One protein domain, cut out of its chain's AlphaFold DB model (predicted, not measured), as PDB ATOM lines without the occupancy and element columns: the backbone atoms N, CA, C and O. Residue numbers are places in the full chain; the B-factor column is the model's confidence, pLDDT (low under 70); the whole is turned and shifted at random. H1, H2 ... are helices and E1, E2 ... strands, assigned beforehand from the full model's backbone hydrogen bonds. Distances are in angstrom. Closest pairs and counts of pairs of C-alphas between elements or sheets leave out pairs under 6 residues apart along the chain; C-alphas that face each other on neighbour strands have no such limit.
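AT A GLANCE: This is residues 26 to 109 of the 600 residues of the protein "Cytochrome c domain-containing protein" of Beggiatoa leptomitoformis (UniProt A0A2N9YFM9). Little regular structure is seen here: one helix, H1, sits near the hairpin E1 and E2, and loops make most of the rest. A second hairpin, E3 and E4, makes an arm whose tip, residues 87 to 92, sticks out. The printed part has 84 residues, 31 in named elements in the order H1 E1 E2 E3 E4, class mixed; it is compact, radius of gyration of the C-alphas 12.7 A, spanning 37 by 24 by 24 A.

IN THESE COORDINATES: Find C-alpha 34 at (-15.745, -20.885, -44.669); H1 runs from there to residue 46, 18.2 A. Then find E1, residues 72 to 75, E2, 78 to 83, 14.9 A, E3, 85 to 88, and E4, 91 to 94, ending at (-14.062, -31.355, -19.325).

HOW THE PARTS SIT: The closest C-alphas of H1 and E2, Glu 36 and Val 79, are 7.1 A apart. In H1 every O i to N i+4 pair is within hydrogen-bond range. Antiparallel E1 and E2 have N 73 and O 81 within hydrogen-bond range at 2.9 A; antiparallel E3 and E4 have N 93 and O 86 at 2.8 A. E2 runs on into E3 at 51 degrees.

THE WHOLE: The printed part has no cut. H1 to E1 is a long link of 25 residues. No printed residue is under 70 in pLDDT.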
ATOM      1  N   CYS A  26     -10.721 -25.573 -44.642       94.38
ATOM      2  CA  CYS A  26     -11.998 -24.867 -44.626       94.38
ATOM      3  C   CYS A  26     -12.492 -24.430 -46.016       94.38
ATOM      4  O   CYS A  26     -13.665 -24.074 -46.138       94.38
ATOM      5  N   THR A  27     -11.648 -24.461 -47.056       92.31
ATOM      6  CA  THR A  27     -12.041 -24.137 -48.438       92.31
ATOM      7  C   THR A  27     -12.651 -25.319 -49.193       92.31
ATOM      8  O   THR A  27     -13.282 -25.119 -50.232       92.31
ATOM      9  N   VAL A  28     -12.484 -26.542 -48.675       89.88
ATOM     10  CA  VAL A  28     -12.923 -27.789 -49.322       89.88
ATOM     11  C   VAL A  28     -14.125 -28.421 -48.613       89.88
ATOM     12  O   VAL A  28     -14.910 -29.119 -49.259       89.88
ATOM     13  N   GLN A  29     -14.300 -28.182 -47.309       87.81
ATOM     14  CA  GLN A  29     -15.507 -28.598 -46.581       87.81
ATOM     15  C   GLN A  29     -16.771 -27.906 -47.132       87.81
ATOM     16  O   GLN A  29     -16.692 -26.848 -47.759       87.81
ATOM     17  N   THR A  30     -17.941 -28.520 -46.933       86.12
ATOM     18  CA  THR A  30     -19.215 -28.040 -47.520       86.12
ATOM     19  C   THR A  30     -20.367 -27.932 -46.521       86.12
ATOM     20  O   THR A  30     -21.463 -27.524 -46.900       86.12
ATOM     21  N   ASP A  31     -20.146 -28.311 -45.266       90.75
ATOM     22  CA  ASP A  31     -21.152 -28.348 -44.207       90.75
ATOM     23  C   ASP A  31     -21.321 -27.010 -43.478       90.75
ATOM     24  O   ASP A  31     -22.379 -26.795 -42.885       90.75
ATOM     25  N   LEU A  32     -20.343 -26.101 -43.576       96.00
ATOM     26  CA  LEU A  32     -20.366 -24.767 -42.971       96.00
ATOM     27  C   LEU A  32     -19.892 -23.663 -43.936       96.00
ATOM     28  O   LEU A  32     -19.104 -23.917 -44.852       96.00
ATOM     29  N   PRO A  33     -20.275 -22.393 -43.708       96.62
ATOM     30  CA  PRO A  33     -19.556 -21.250 -44.252       96.62
ATOM     31  C   PRO A  33     -18.063 -21.315 -43.910       96.62
ATOM     32  O   PRO A  33     -17.685 -21.677 -42.796       96.62
ATOM     33  N   ILE A  34     -17.210 -20.893 -44.850       96.31
ATOM     34  CA  ILE A  34     -15.745 -20.885 -44.669       96.31
ATOM     35  C   ILE A  34     -15.349 -20.132 -43.391       96.31
ATOM     36  O   ILE A  34     -14.492 -20.610 -42.654       96.31
ATOM     37  N   ALA A  35     -16.000 -18.996 -43.114       96.50
ATOM     38  CA  ALA A  35     -15.742 -18.192 -41.922       96.50
ATOM     39  C   ALA A  35     -16.003 -18.974 -40.624       96.50
ATOM     40  O   ALA A  35     -15.132 -19.024 -39.768       96.50
ATOM     41  N   GLU A  36     -17.139 -19.670 -40.503       97.75
ATOM     42  CA  GLU A  36     -17.453 -20.452 -39.296       97.75
ATOM     43  C   GLU A  36     -16.497 -21.637 -39.107       97.75
ATOM     44  O   GLU A  36     -16.083 -21.922 -37.986       97.75
ATOM     45  N   CYS A  37     -16.086 -22.296 -40.196       97.56
ATOM     46  CA  CYS A  37     -15.037 -23.314 -40.125       97.56
ATOM     47  C   CYS A  37     -13.721 -22.726 -39.588       97.56
ATOM     48  O   CYS A  37     -13.094 -23.317 -38.712       97.56
ATOM     49  N   GLN A  38     -13.322 -21.544 -40.069       96.44
ATOM     50  CA  GLN A  38     -12.114 -20.858 -39.602       96.44
ATOM     51  C   GLN A  38     -12.214 -20.431 -38.132       96.44
ATOM     52  O   GLN A  38     -11.216 -20.509 -37.422       96.44
ATOM     53  N   GLU A  39     -13.391 -20.016 -37.659       97.50
ATOM     54  CA  GLU A  39     -13.621 -19.715 -36.239       97.50
ATOM     55  C   GLU A  39     -13.503 -20.965 -35.360       97.50
ATOM     56  O   GLU A  39     -12.890 -20.908 -34.296       97.50
ATOM     57  N   LEU A  40     -14.019 -22.118 -35.805       97.94
ATOM     58  CA  LEU A  40     -13.837 -23.379 -35.080       97.94
ATOM     59  C   LEU A  40     -12.363 -23.798 -35.021       97.94
ATOM     60  O   LEU A  40     -11.890 -24.198 -33.959       97.94
ATOM     61  N   VAL A  41     -11.626 -23.682 -36.131       97.12
ATOM     62  CA  VAL A  41     -10.180 -23.956 -36.145       97.12
ATOM     63  C   VAL A  41      -9.445 -22.993 -35.211       97.12
ATOM     64  O   VAL A  41      -8.641 -23.440 -34.404       97.12
ATOM     65  N   ARG A  42      -9.780 -21.698 -35.222       97.31
ATOM     66  CA  ARG A  42      -9.187 -20.706 -34.310       97.31
ATOM     67  C   ARG A  42      -9.476 -21.015 -32.844       97.31
ATOM     68  O   ARG A  42      -8.580 -20.896 -32.020       97.31
ATOM     69  N   PHE A  43     -10.706 -21.409 -32.519       98.19
ATOM     70  CA  PHE A  43     -11.072 -21.836 -31.168       98.19
ATOM     71  C   PHE A  43     -10.257 -23.061 -30.731       98.19
ATOM     72  O   PHE A  43      -9.777 -23.116 -29.602       98.19
ATOM     73  N   TRP A  44     -10.066 -24.034 -31.624       97.69
ATOM     74  CA  TRP A  44      -9.227 -25.205 -31.372       97.69
ATOM     75  C   TRP A  44      -7.754 -24.823 -31.167       97.69
ATOM     76  O   TRP A  44      -7.135 -25.287 -30.215       97.69
ATOM     77  N   GLU A  45      -7.206 -23.927 -31.991       97.00
ATOM     78  CA  GLU A  45      -5.827 -23.441 -31.859       97.00
ATOM     79  C   GLU A  45      -5.623 -22.671 -30.547       97.00
ATOM     80  O   GLU A  45      -4.663 -22.928 -29.821       97.00
ATOM     81  N   SER A  46      -6.539 -21.755 -30.208       97.69
ATOM     82  CA  SER A  46      -6.433 -20.905 -29.014       97.69
ATOM     83  C   SER A  46      -6.574 -21.674 -27.707       97.69
ATOM     84  O   SER A  46      -6.229 -21.142 -26.649       97.69
ATOM     85  N   THR A  47      -7.088 -22.904 -27.785       97.19
ATOM     86  CA  THR A  47      -7.299 -23.773 -26.631       97.19
ATOM     87  C   THR A  47      -6.436 -25.035 -26.631       97.19
ATOM     88  O   THR A  47      -6.760 -26.016 -25.959       97.19
ATOM     89  N   GLU A  48      -5.341 -25.007 -27.398       96.31
ATOM     90  CA  GLU A  48      -4.368 -26.095 -27.555       96.31
ATOM     91  C   GLU A  48      -5.019 -27.445 -27.882       96.31
ATOM     92  O   GLU A  48      -4.815 -28.460 -27.215       96.31
ATOM     93  N   GLY A  49      -5.817 -27.460 -28.945       94.75
ATOM     94  CA  GLY A  49      -6.613 -28.600 -29.377       94.75
ATOM     95  C   GLY A  49      -5.879 -29.927 -29.581       94.75
ATOM     96  O   GLY A  49      -6.471 -30.989 -29.375       94.75
ATOM     97  N   ASP A  50      -4.585 -29.882 -29.907       93.06
ATOM     98  CA  ASP A  50      -3.709 -31.059 -29.995       93.06
ATOM     99  C   ASP A  50      -3.502 -31.768 -28.642       93.06
ATOM    100  O   ASP A  50      -3.105 -32.935 -28.598       93.06
ATOM    101  N   MET A  51      -3.744 -31.065 -27.533       93.19
ATOM    102  CA  MET A  51      -3.513 -31.533 -26.163       93.19
ATOM    103  C   MET A  51      -4.799 -31.943 -25.440       93.19
ATOM    104  O   MET A  51      -4.728 -32.463 -24.324       93.19
ATOM    105  N   TRP A  52      -5.964 -31.759 -26.068       94.62
ATOM    106  CA  TRP A  52      -7.251 -32.150 -25.494       94.62
ATOM    107  C   TRP A  52      -7.289 -33.644 -25.152       94.62
ATOM    108  O   TRP A  52      -6.704 -34.487 -25.840       94.62
ATOM    109  N   THR A  53      -8.042 -34.013 -24.111       93.00
ATOM    110  CA  THR A  53      -8.072 -35.394 -23.600       93.00
ATOM    111  C   THR A  53      -8.472 -36.423 -24.667       93.00
ATOM    112  O   THR A  53      -8.028 -37.576 -24.605       93.00
ATOM    113  N   ASP A  54      -9.312 -36.010 -25.617       93.19
ATOM    114  CA  ASP A  54      -9.905 -36.797 -26.699       93.19
ATOM    115  C   ASP A  54      -9.379 -36.404 -28.097       93.19
ATOM    116  O   ASP A  54     -10.037 -36.719 -29.088       93.19
ATOM    117  N   ALA A  55      -8.217 -35.738 -28.196       92.25
ATOM    118  CA  ALA A  55      -7.631 -35.271 -29.464       92.25
ATOM    119  C   ALA A  55      -7.597 -36.356 -30.560       92.25
ATOM    120  O   ALA A  55      -7.976 -36.105 -31.701       92.25
ATOM    121  N   ASP A  56      -7.260 -37.597 -30.195       90.50
ATOM    122  CA  ASP A  56      -7.176 -38.723 -31.135       90.50
ATOM    123  C   ASP A  56      -8.538 -39.197 -31.684       90.50
ATOM    124  O   ASP A  56      -8.587 -39.959 -32.652       90.50
ATOM    125  N   THR A  57      -9.656 -38.820 -31.054       92.56
ATOM    126  CA  THR A  57     -10.992 -39.367 -31.361       92.56
ATOM    127  C   THR A  57     -12.059 -38.312 -31.636       92.56
ATOM    128  O   THR A  57     -13.157 -38.654 -32.080       92.56
ATOM    129  N   ASN A  58     -11.765 -37.033 -31.400       92.94
ATOM    130  CA  ASN A  58     -12.746 -35.955 -31.494       92.94
ATOM    131  C   ASN A  58     -12.918 -35.368 -32.907       92.94
ATOM    132  O   ASN A  58     -13.863 -34.611 -33.135       92.94
ATOM    133  N   ASN A  59     -12.048 -35.755 -33.847       94.06
ATOM    134  CA  ASN A  59     -12.002 -35.330 -35.253       94.06
ATOM    135  C   ASN A  59     -11.745 -33.831 -35.496       94.06
ATOM    136  O   ASN A  59     -11.760 -33.414 -36.658       94.06
ATOM    137  N   TRP A  60     -11.508 -33.037 -34.450       95.25
ATOM    138  CA  TRP A  60     -11.249 -31.608 -34.583       95.25
ATOM    139  C   TRP A  60      -9.971 -31.357 -35.372       95.25
ATOM    140  O   TRP A  60      -8.960 -32.013 -35.146       95.25
ATOM    141  N   ASN A  61     -10.040 -30.411 -36.310       93.06
ATOM    142  CA  ASN A  61      -8.936 -30.032 -37.196       93.06
ATOM    143  C   ASN A  61      -8.261 -31.209 -37.940       93.06
ATOM    144  O   ASN A  61      -7.112 -31.124 -38.361       93.06
ATOM    145  N   VAL A  62      -8.975 -32.325 -38.090       88.88
ATOM    146  CA  VAL A  62      -8.491 -33.567 -38.711       88.88
ATOM    147  C   VAL A  62      -9.409 -33.997 -39.856       88.88
ATOM    148  O   VAL A  62      -8.963 -34.578 -40.847       88.88
ATOM    149  N   SER A  63     -10.709 -33.714 -39.750       88.31
ATOM    150  CA  SER A  63     -11.684 -34.005 -40.803       88.31
ATOM    151  C   SER A  63     -12.152 -32.732 -41.516       88.31
ATOM    152  O   SER A  63     -12.300 -31.675 -40.905       88.31
ATOM    153  N   ASN A  64     -12.482 -32.845 -42.805       91.25
ATOM    154  CA  ASN A  64     -13.163 -31.788 -43.574       91.25
ATOM    155  C   ASN A  64     -14.693 -31.826 -43.388       91.25
ATOM    156  O   ASN A  64     -15.435 -31.581 -44.337       91.25
ATOM    157  N   ALA A  65     -15.159 -32.198 -42.193       93.56
ATOM    158  CA  ALA A  65     -16.573 -32.201 -41.824       93.56
ATOM    159  C   ALA A  65     -16.751 -31.694 -40.377       93.56
ATOM    160  O   ALA A  65     -17.009 -32.505 -39.477       93.56
ATOM    161  N   PRO A  66     -16.578 -30.380 -40.120       95.12
ATOM    162  CA  PRO A  66     -16.657 -29.808 -38.777       95.12
ATOM    163  C   PRO A  66     -17.956 -30.085 -38.019       95.12
ATOM    164  O   PRO A  66     -17.946 -30.224 -36.799       95.12
ATOM    165  N   CYS A  67     -19.076 -30.276 -38.715       96.00
ATOM    166  CA  CYS A  67     -20.343 -30.648 -38.088       96.00
ATOM    167  C   CYS A  67     -20.369 -32.076 -37.520       96.00
ATOM    168  O   CYS A  67     -21.357 -32.466 -36.899       96.00
ATOM    169  N   GLN A  68     -19.329 -32.875 -37.769       94.75
ATOM    170  CA  GLN A  68     -19.123 -34.200 -37.180       94.75
ATOM    171  C   GLN A  68     -18.060 -34.191 -36.070       94.75
ATOM    172  O   GLN A  68     -17.746 -35.248 -35.519       94.75
ATOM    173  N   TRP A  69     -17.480 -33.033 -35.748       96.00
ATOM    174  CA  TRP A  69     -16.523 -32.916 -34.654       96.00
ATOM    175  C   TRP A  69     -17.221 -33.099 -33.312       96.00
ATOM    176  O   TRP A  69     -18.317 -32.582 -33.077       96.00
ATOM    177  N   THR A  70     -16.586 -33.839 -32.406       95.94
ATOM    178  CA  THR A  70     -17.172 -34.143 -31.100       95.94
ATOM    179  C   THR A  70     -17.446 -32.852 -30.333       95.94
ATOM    180  O   THR A  70     -16.536 -32.072 -30.047       95.94
ATOM    181  N   GLY A  71     -18.714 -32.642 -29.980       96.19
ATOM    182  CA  GLY A  71     -19.170 -31.454 -29.261       96.19
ATOM    183  C   GLY A  71     -19.635 -30.299 -30.153       96.19
ATOM    184  O   GLY A  71     -20.199 -29.345 -29.620       96.19
ATOM    185  N   VAL A  72     -19.470 -30.380 -31.477       98.00
ATOM    186  CA  VAL A  72     -20.034 -29.411 -32.429       98.00
ATOM    187  C   VAL A  72     -21.413 -29.887 -32.878       98.00
ATOM    188  O   VAL A  72     -21.612 -31.047 -33.228       98.00
ATOM    189  N   THR A  73     -22.400 -28.996 -32.857       98.19
ATOM    190  CA  THR A  73     -23.709 -29.231 -33.481       98.19
ATOM    191  C   THR A  73     -23.968 -28.155 -34.512       98.19
ATOM    192  O   THR A  73     -23.840 -26.968 -34.213       98.19
ATOM    193  N   CYS A  74     -24.400 -28.581 -35.696       97.94
ATOM    194  CA  CYS A  74     -24.817 -27.681 -36.756       97.94
ATOM    195  C   CYS A  74     -26.318 -27.780 -37.022       97.94
ATOM    196  O   CYS A  74     -26.932 -28.840 -36.883       97.94
ATOM    197  N   THR A  75     -26.936 -26.685 -37.443       97.62
ATOM    198  CA  THR A  75     -28.326 -26.654 -37.906       97.62
ATOM    199  C   THR A  75     -28.413 -25.754 -39.125       97.62
ATOM    200  O   THR A  75     -27.908 -24.640 -39.105       97.62
ATOM    201  N   ASN A  76     -29.041 -26.243 -40.198       95.25
ATOM    202  CA  ASN A  76     -29.164 -25.518 -41.468       95.25
ATOM    203  C   ASN A  76     -27.822 -25.001 -42.029       95.25
ATOM    204  O   ASN A  76     -27.788 -23.941 -42.642       95.25
ATOM    205  N   GLY A  77     -26.736 -25.752 -41.824       96.00
ATOM    206  CA  GLY A  77     -25.402 -25.390 -42.311       96.00
ATOM    207  C   GLY A  77     -24.659 -24.358 -41.460       96.00
ATOM    208  O   GLY A  77     -23.709 -23.776 -41.954       96.00
ATOM    209  N   HIS A  78     -25.075 -24.122 -40.213       98.06
ATOM    210  CA  HIS A  78     -24.404 -23.195 -39.296       98.06
ATOM    211  C   HIS A  78     -24.109 -23.850 -37.952       98.06
ATOM    212  O   HIS A  78     -24.894 -24.691 -37.499       98.06
ATOM    213  N   VAL A  79     -23.028 -23.444 -37.288       98.38
ATOM    214  CA  VAL A  79     -22.683 -23.886 -35.933       98.38
ATOM    215  C   VAL A  79     -23.679 -23.296 -34.942       98.38
ATOM    216  O   VAL A  79     -23.750 -22.087 -34.746       98.38
ATOM    217  N   THR A  80     -24.439 -24.159 -34.268       98.56
ATOM    218  CA  THR A  80     -25.424 -23.733 -33.266       98.56
ATOM    219  C   THR A  80     -25.021 -24.091 -31.846       98.56
ATOM    220  O   THR A  80     -25.505 -23.454 -30.905       98.56
ATOM    221  N   ARG A  81     -24.142 -25.080 -31.644       98.56
ATOM    222  CA  ARG A  81     -23.668 -25.463 -30.304       98.56
ATOM    223  C   ARG A  81     -22.209 -25.899 -30.330       98.56
ATOM    224  O   ARG A  81     -21.829 -26.704 -31.177       98.56
ATOM    225  N   ILE A  82     -21.449 -25.438 -29.341       98.25
ATOM    226  CA  ILE A  82     -20.132 -25.964 -28.972       98.25
ATOM    227  C   ILE A  82     -20.231 -26.446 -27.526       98.25
ATOM    228  O   ILE A  82     -20.537 -25.676 -26.615       98.25
ATOM    229  N   THR A  83     -20.035 -27.743 -27.310       96.81
ATOM    230  CA  THR A  83     -20.070 -28.384 -25.990       96.81
ATOM    231  C   THR A  83     -18.805 -29.215 -25.790       96.81
ATOM    232  O   THR A  83     -18.691 -30.326 -26.296       96.81
ATOM    233  N   ARG A  84     -17.857 -28.660 -25.032       95.62
ATOM    234  CA  ARG A  84     -16.604 -29.293 -24.591       95.62
ATOM    235  C   ARG A  84     -16.619 -29.494 -23.071       95.62
ATOM    236  O   ARG A  84     -15.671 -29.173 -22.365       95.62
ATOM    237  N   ALA A  85     -17.743 -30.018 -22.594       89.88
ATOM    238  CA  ALA A  85     -17.960 -30.517 -21.242       89.88
ATOM    239  C   ALA A  85     -19.008 -31.636 -21.321       89.88
ATOM    240  O   ALA A  85     -19.928 -31.554 -22.135       89.88
ATOM    241  N   THR A  86     -18.890 -32.678 -20.506       85.69
ATOM    242  CA  THR A  86     -19.877 -33.764 -20.451       85.69
ATOM    243  C   THR A  86     -20.123 -34.212 -19.015       85.69
ATOM    244  O   THR A  86     -19.399 -33.828 -18.101       85.69
ATOM    245  N   GLU A  87     -21.163 -35.007 -18.803       82.38
ATOM    246  CA  GLU A  87     -21.525 -35.568 -17.506       82.38
ATOM    247  C   GLU A  87     -21.446 -37.096 -17.579       82.38
ATOM    248  O   GLU A  87     -22.066 -37.725 -18.440       82.38
ATOM    249  N   VAL A  88     -20.678 -37.706 -16.676       75.94
ATOM    250  CA  VAL A  88     -20.543 -39.161 -16.555       75.94
ATOM    251  C   VAL A  88     -20.809 -39.553 -15.108       75.94
ATOM    252  O   VAL A  88     -20.098 -39.137 -14.197       75.94
ATOM    253  N   SER A  89     -21.844 -40.370 -14.890       79.12
ATOM    254  CA  SER A  89     -22.235 -40.856 -13.557       79.12
ATOM    255  C   SER A  89     -22.462 -39.734 -12.530       79.12
ATOM    256  O   SER A  89     -22.062 -39.864 -11.375       79.12
ATOM    257  N   GLY A  90     -23.060 -38.613 -12.950       71.00
ATOM    258  CA  GLY A  90     -23.302 -37.449 -12.089       71.00
ATOM    259  C   GLY A  90     -22.087 -36.541 -11.875       71.00
ATOM    260  O   GLY A  90     -22.199 -35.524 -11.194       71.00
ATOM    261  N   ARG A  91     -20.919 -36.874 -12.443       75.62
ATOM    262  CA  ARG A  91     -19.722 -36.029 -12.405       75.62
ATOM    263  C   ARG A  91     -19.551 -35.318 -13.737       75.62
ATOM    264  O   ARG A  91     -19.446 -35.960 -14.780       75.62
ATOM    265  N   HIS A  92     -19.468 -33.998 -13.682       78.88
ATOM    266  CA  HIS A  92     -19.090 -33.206 -14.839       78.88
ATOM    267  C   HIS A  92     -17.584 -33.339 -15.098       78.88
ATOM    268  O   HIS A  92     -16.785 -33.321 -14.160       78.88
ATOM    269  N   ILE A  93     -17.215 -33.498 -16.364       86.19
ATOM    270  CA  ILE A  93     -15.837 -33.636 -16.834       86.19
ATOM    271  C   ILE A  93     -15.636 -32.741 -18.063       86.19
ATOM    272  O   ILE A  93     -16.491 -32.701 -18.954       86.19
ATOM    273  N   GLY A  94     -14.525 -32.011 -18.105       87.94
ATOM    274  CA  GLY A  94     -14.062 -31.355 -19.325       87.94
ATOM    275  C   GLY A  94     -13.164 -32.270 -20.147       87.94
ATOM    276  O   GLY A  94     -13.103 -33.481 -19.927       87.94
ATOM    277  N   PHE A  95     -12.471 -31.666 -21.105       93.06
ATOM    278  CA  PHE A  95     -11.577 -32.338 -22.046       93.06
ATOM    279  C   PHE A  95     -10.172 -31.724 -22.034       93.06
ATOM    280  O   PHE A  95      -9.504 -31.706 -23.069       93.06
ATOM    281  N   ASP A  96      -9.745 -31.213 -20.875       92.69
ATOM    282  CA  ASP A  96      -8.440 -30.581 -20.651       92.69
ATOM    283  C   ASP A  96      -8.144 -29.437 -21.642       92.69
ATOM    284  O   ASP A  96      -7.013 -29.276 -22.096       92.69
ATOM    285  N   LEU A  97      -9.160 -28.637 -21.996       96.81
ATOM    286  CA  LEU A  97      -8.933 -27.404 -22.758       96.81
ATOM    287  C   LEU A  97      -8.087 -26.448 -21.900       96.81
ATOM    288  O   LEU A  97      -8.453 -26.172 -20.757       96.81
ATOM    289  N   VAL A  98      -6.997 -25.927 -22.454       96.00
ATOM    290  CA  VAL A  98      -6.133 -24.898 -21.837       96.00
ATOM    291  C   VAL A  98      -6.155 -23.633 -22.696       96.00
ATOM    292  O   VAL A  98      -6.923 -23.574 -23.648       96.00
ATOM    293  N   GLY A  99      -5.365 -22.605 -22.386       96.88
ATOM    294  CA  GLY A  99      -5.308 -21.385 -23.196       96.88
ATOM    295  C   GLY A  99      -6.544 -20.499 -23.022       96.88
ATOM    296  O   GLY A  99      -7.097 -20.408 -21.930       96.88
ATOM    297  N   THR A 100      -6.979 -19.811 -24.079       97.69
ATOM    298  CA  THR A 100      -7.999 -18.747 -23.977       97.69
ATOM    299  C   THR A 100      -9.156 -18.941 -24.952       97.69
ATOM    300  O   THR A 100      -9.008 -19.521 -26.030       97.69
ATOM    301  N   VAL A 101     -10.330 -18.419 -24.588       97.56
ATOM    302  CA  VAL A 101     -11.453 -18.278 -25.526       97.56
ATOM    303  C   VAL A 101     -11.190 -17.051 -26.410       97.56
ATOM    304  O   VAL A 101     -10.893 -15.992 -25.855       97.56
ATOM    305  N   PRO A 102     -11.309 -17.146 -27.750       96.06
ATOM    306  CA  PRO A 102     -11.086 -16.004 -28.637       96.06
ATOM    307  C   PRO A 102     -11.991 -14.812 -28.283       96.06
ATOM    308  O   PRO A 102     -13.199 -14.985 -28.121       96.06
ATOM    309  N   GLU A 103     -11.409 -13.610 -28.188       91.69
ATOM    310  CA  GLU A 103     -12.117 -12.379 -27.784       91.69
ATOM    311  C   GLU A 103     -13.268 -12.020 -28.743       91.69
ATOM    312  O   GLU A 103     -14.377 -11.715 -28.304       91.69
ATOM    313  N   ASP A 104     -13.029 -12.177 -30.048       91.19
ATOM    314  CA  ASP A 104     -13.967 -11.858 -31.131       91.19
ATOM    315  C   ASP A 104     -14.524 -13.128 -31.803       91.19
ATOM    316  O   ASP A 104     -14.516 -13.256 -33.027       91.19
ATOM    317  N   LEU A 105     -14.955 -14.120 -31.013       94.81
ATOM    318  CA  LEU A 105     -15.555 -15.344 -31.556       94.81
ATOM    319  C   LEU A 105     -16.827 -15.018 -32.369       94.81
ATOM    320  O   LEU A 105     -17.848 -14.637 -31.794       94.81
ATOM    321  N   ASP A 106     -16.776 -15.211 -33.691       95.75
ATOM    322  CA  ASP A 106     -17.839 -14.811 -34.629       95.75
ATOM    323  C   ASP A 106     -18.631 -16.014 -35.170       95.75
ATOM    324  O   ASP A 106     -18.458 -16.480 -36.296       95.75
ATOM    325  N   LEU A 107     -19.515 -16.550 -34.328       97.12
ATOM    326  CA  LEU A 107     -20.428 -17.642 -34.674       97.12
ATOM    327  C   LEU A 107     -21.882 -17.161 -34.509       97.12
ATOM    328  O   LEU A 107     -22.513 -17.425 -33.484       97.12
ATOM    329  N   PRO A 108     -22.448 -16.442 -35.495       96.31
ATOM    330  CA  PRO A 108     -23.675 -15.654 -35.316       96.31
ATOM    331  C   PRO A 108     -24.934 -16.489 -35.030       96.31
ATOM    332  O   PRO A 108     -25.920 -15.974 -34.495       96.31
ATOM    333  N   GLU A 109     -24.911 -17.779 -35.372       98.12
ATOM    334  CA  GLU A 109     -25.991 -18.738 -35.113       98.12
ATOM    335  C   GLU A 109     -25.792 -19.548 -33.820       98.12
ATOM    336  O   GLU A 109     -26.632 -20.389 -33.482       98.12
TER     337      GLU A 109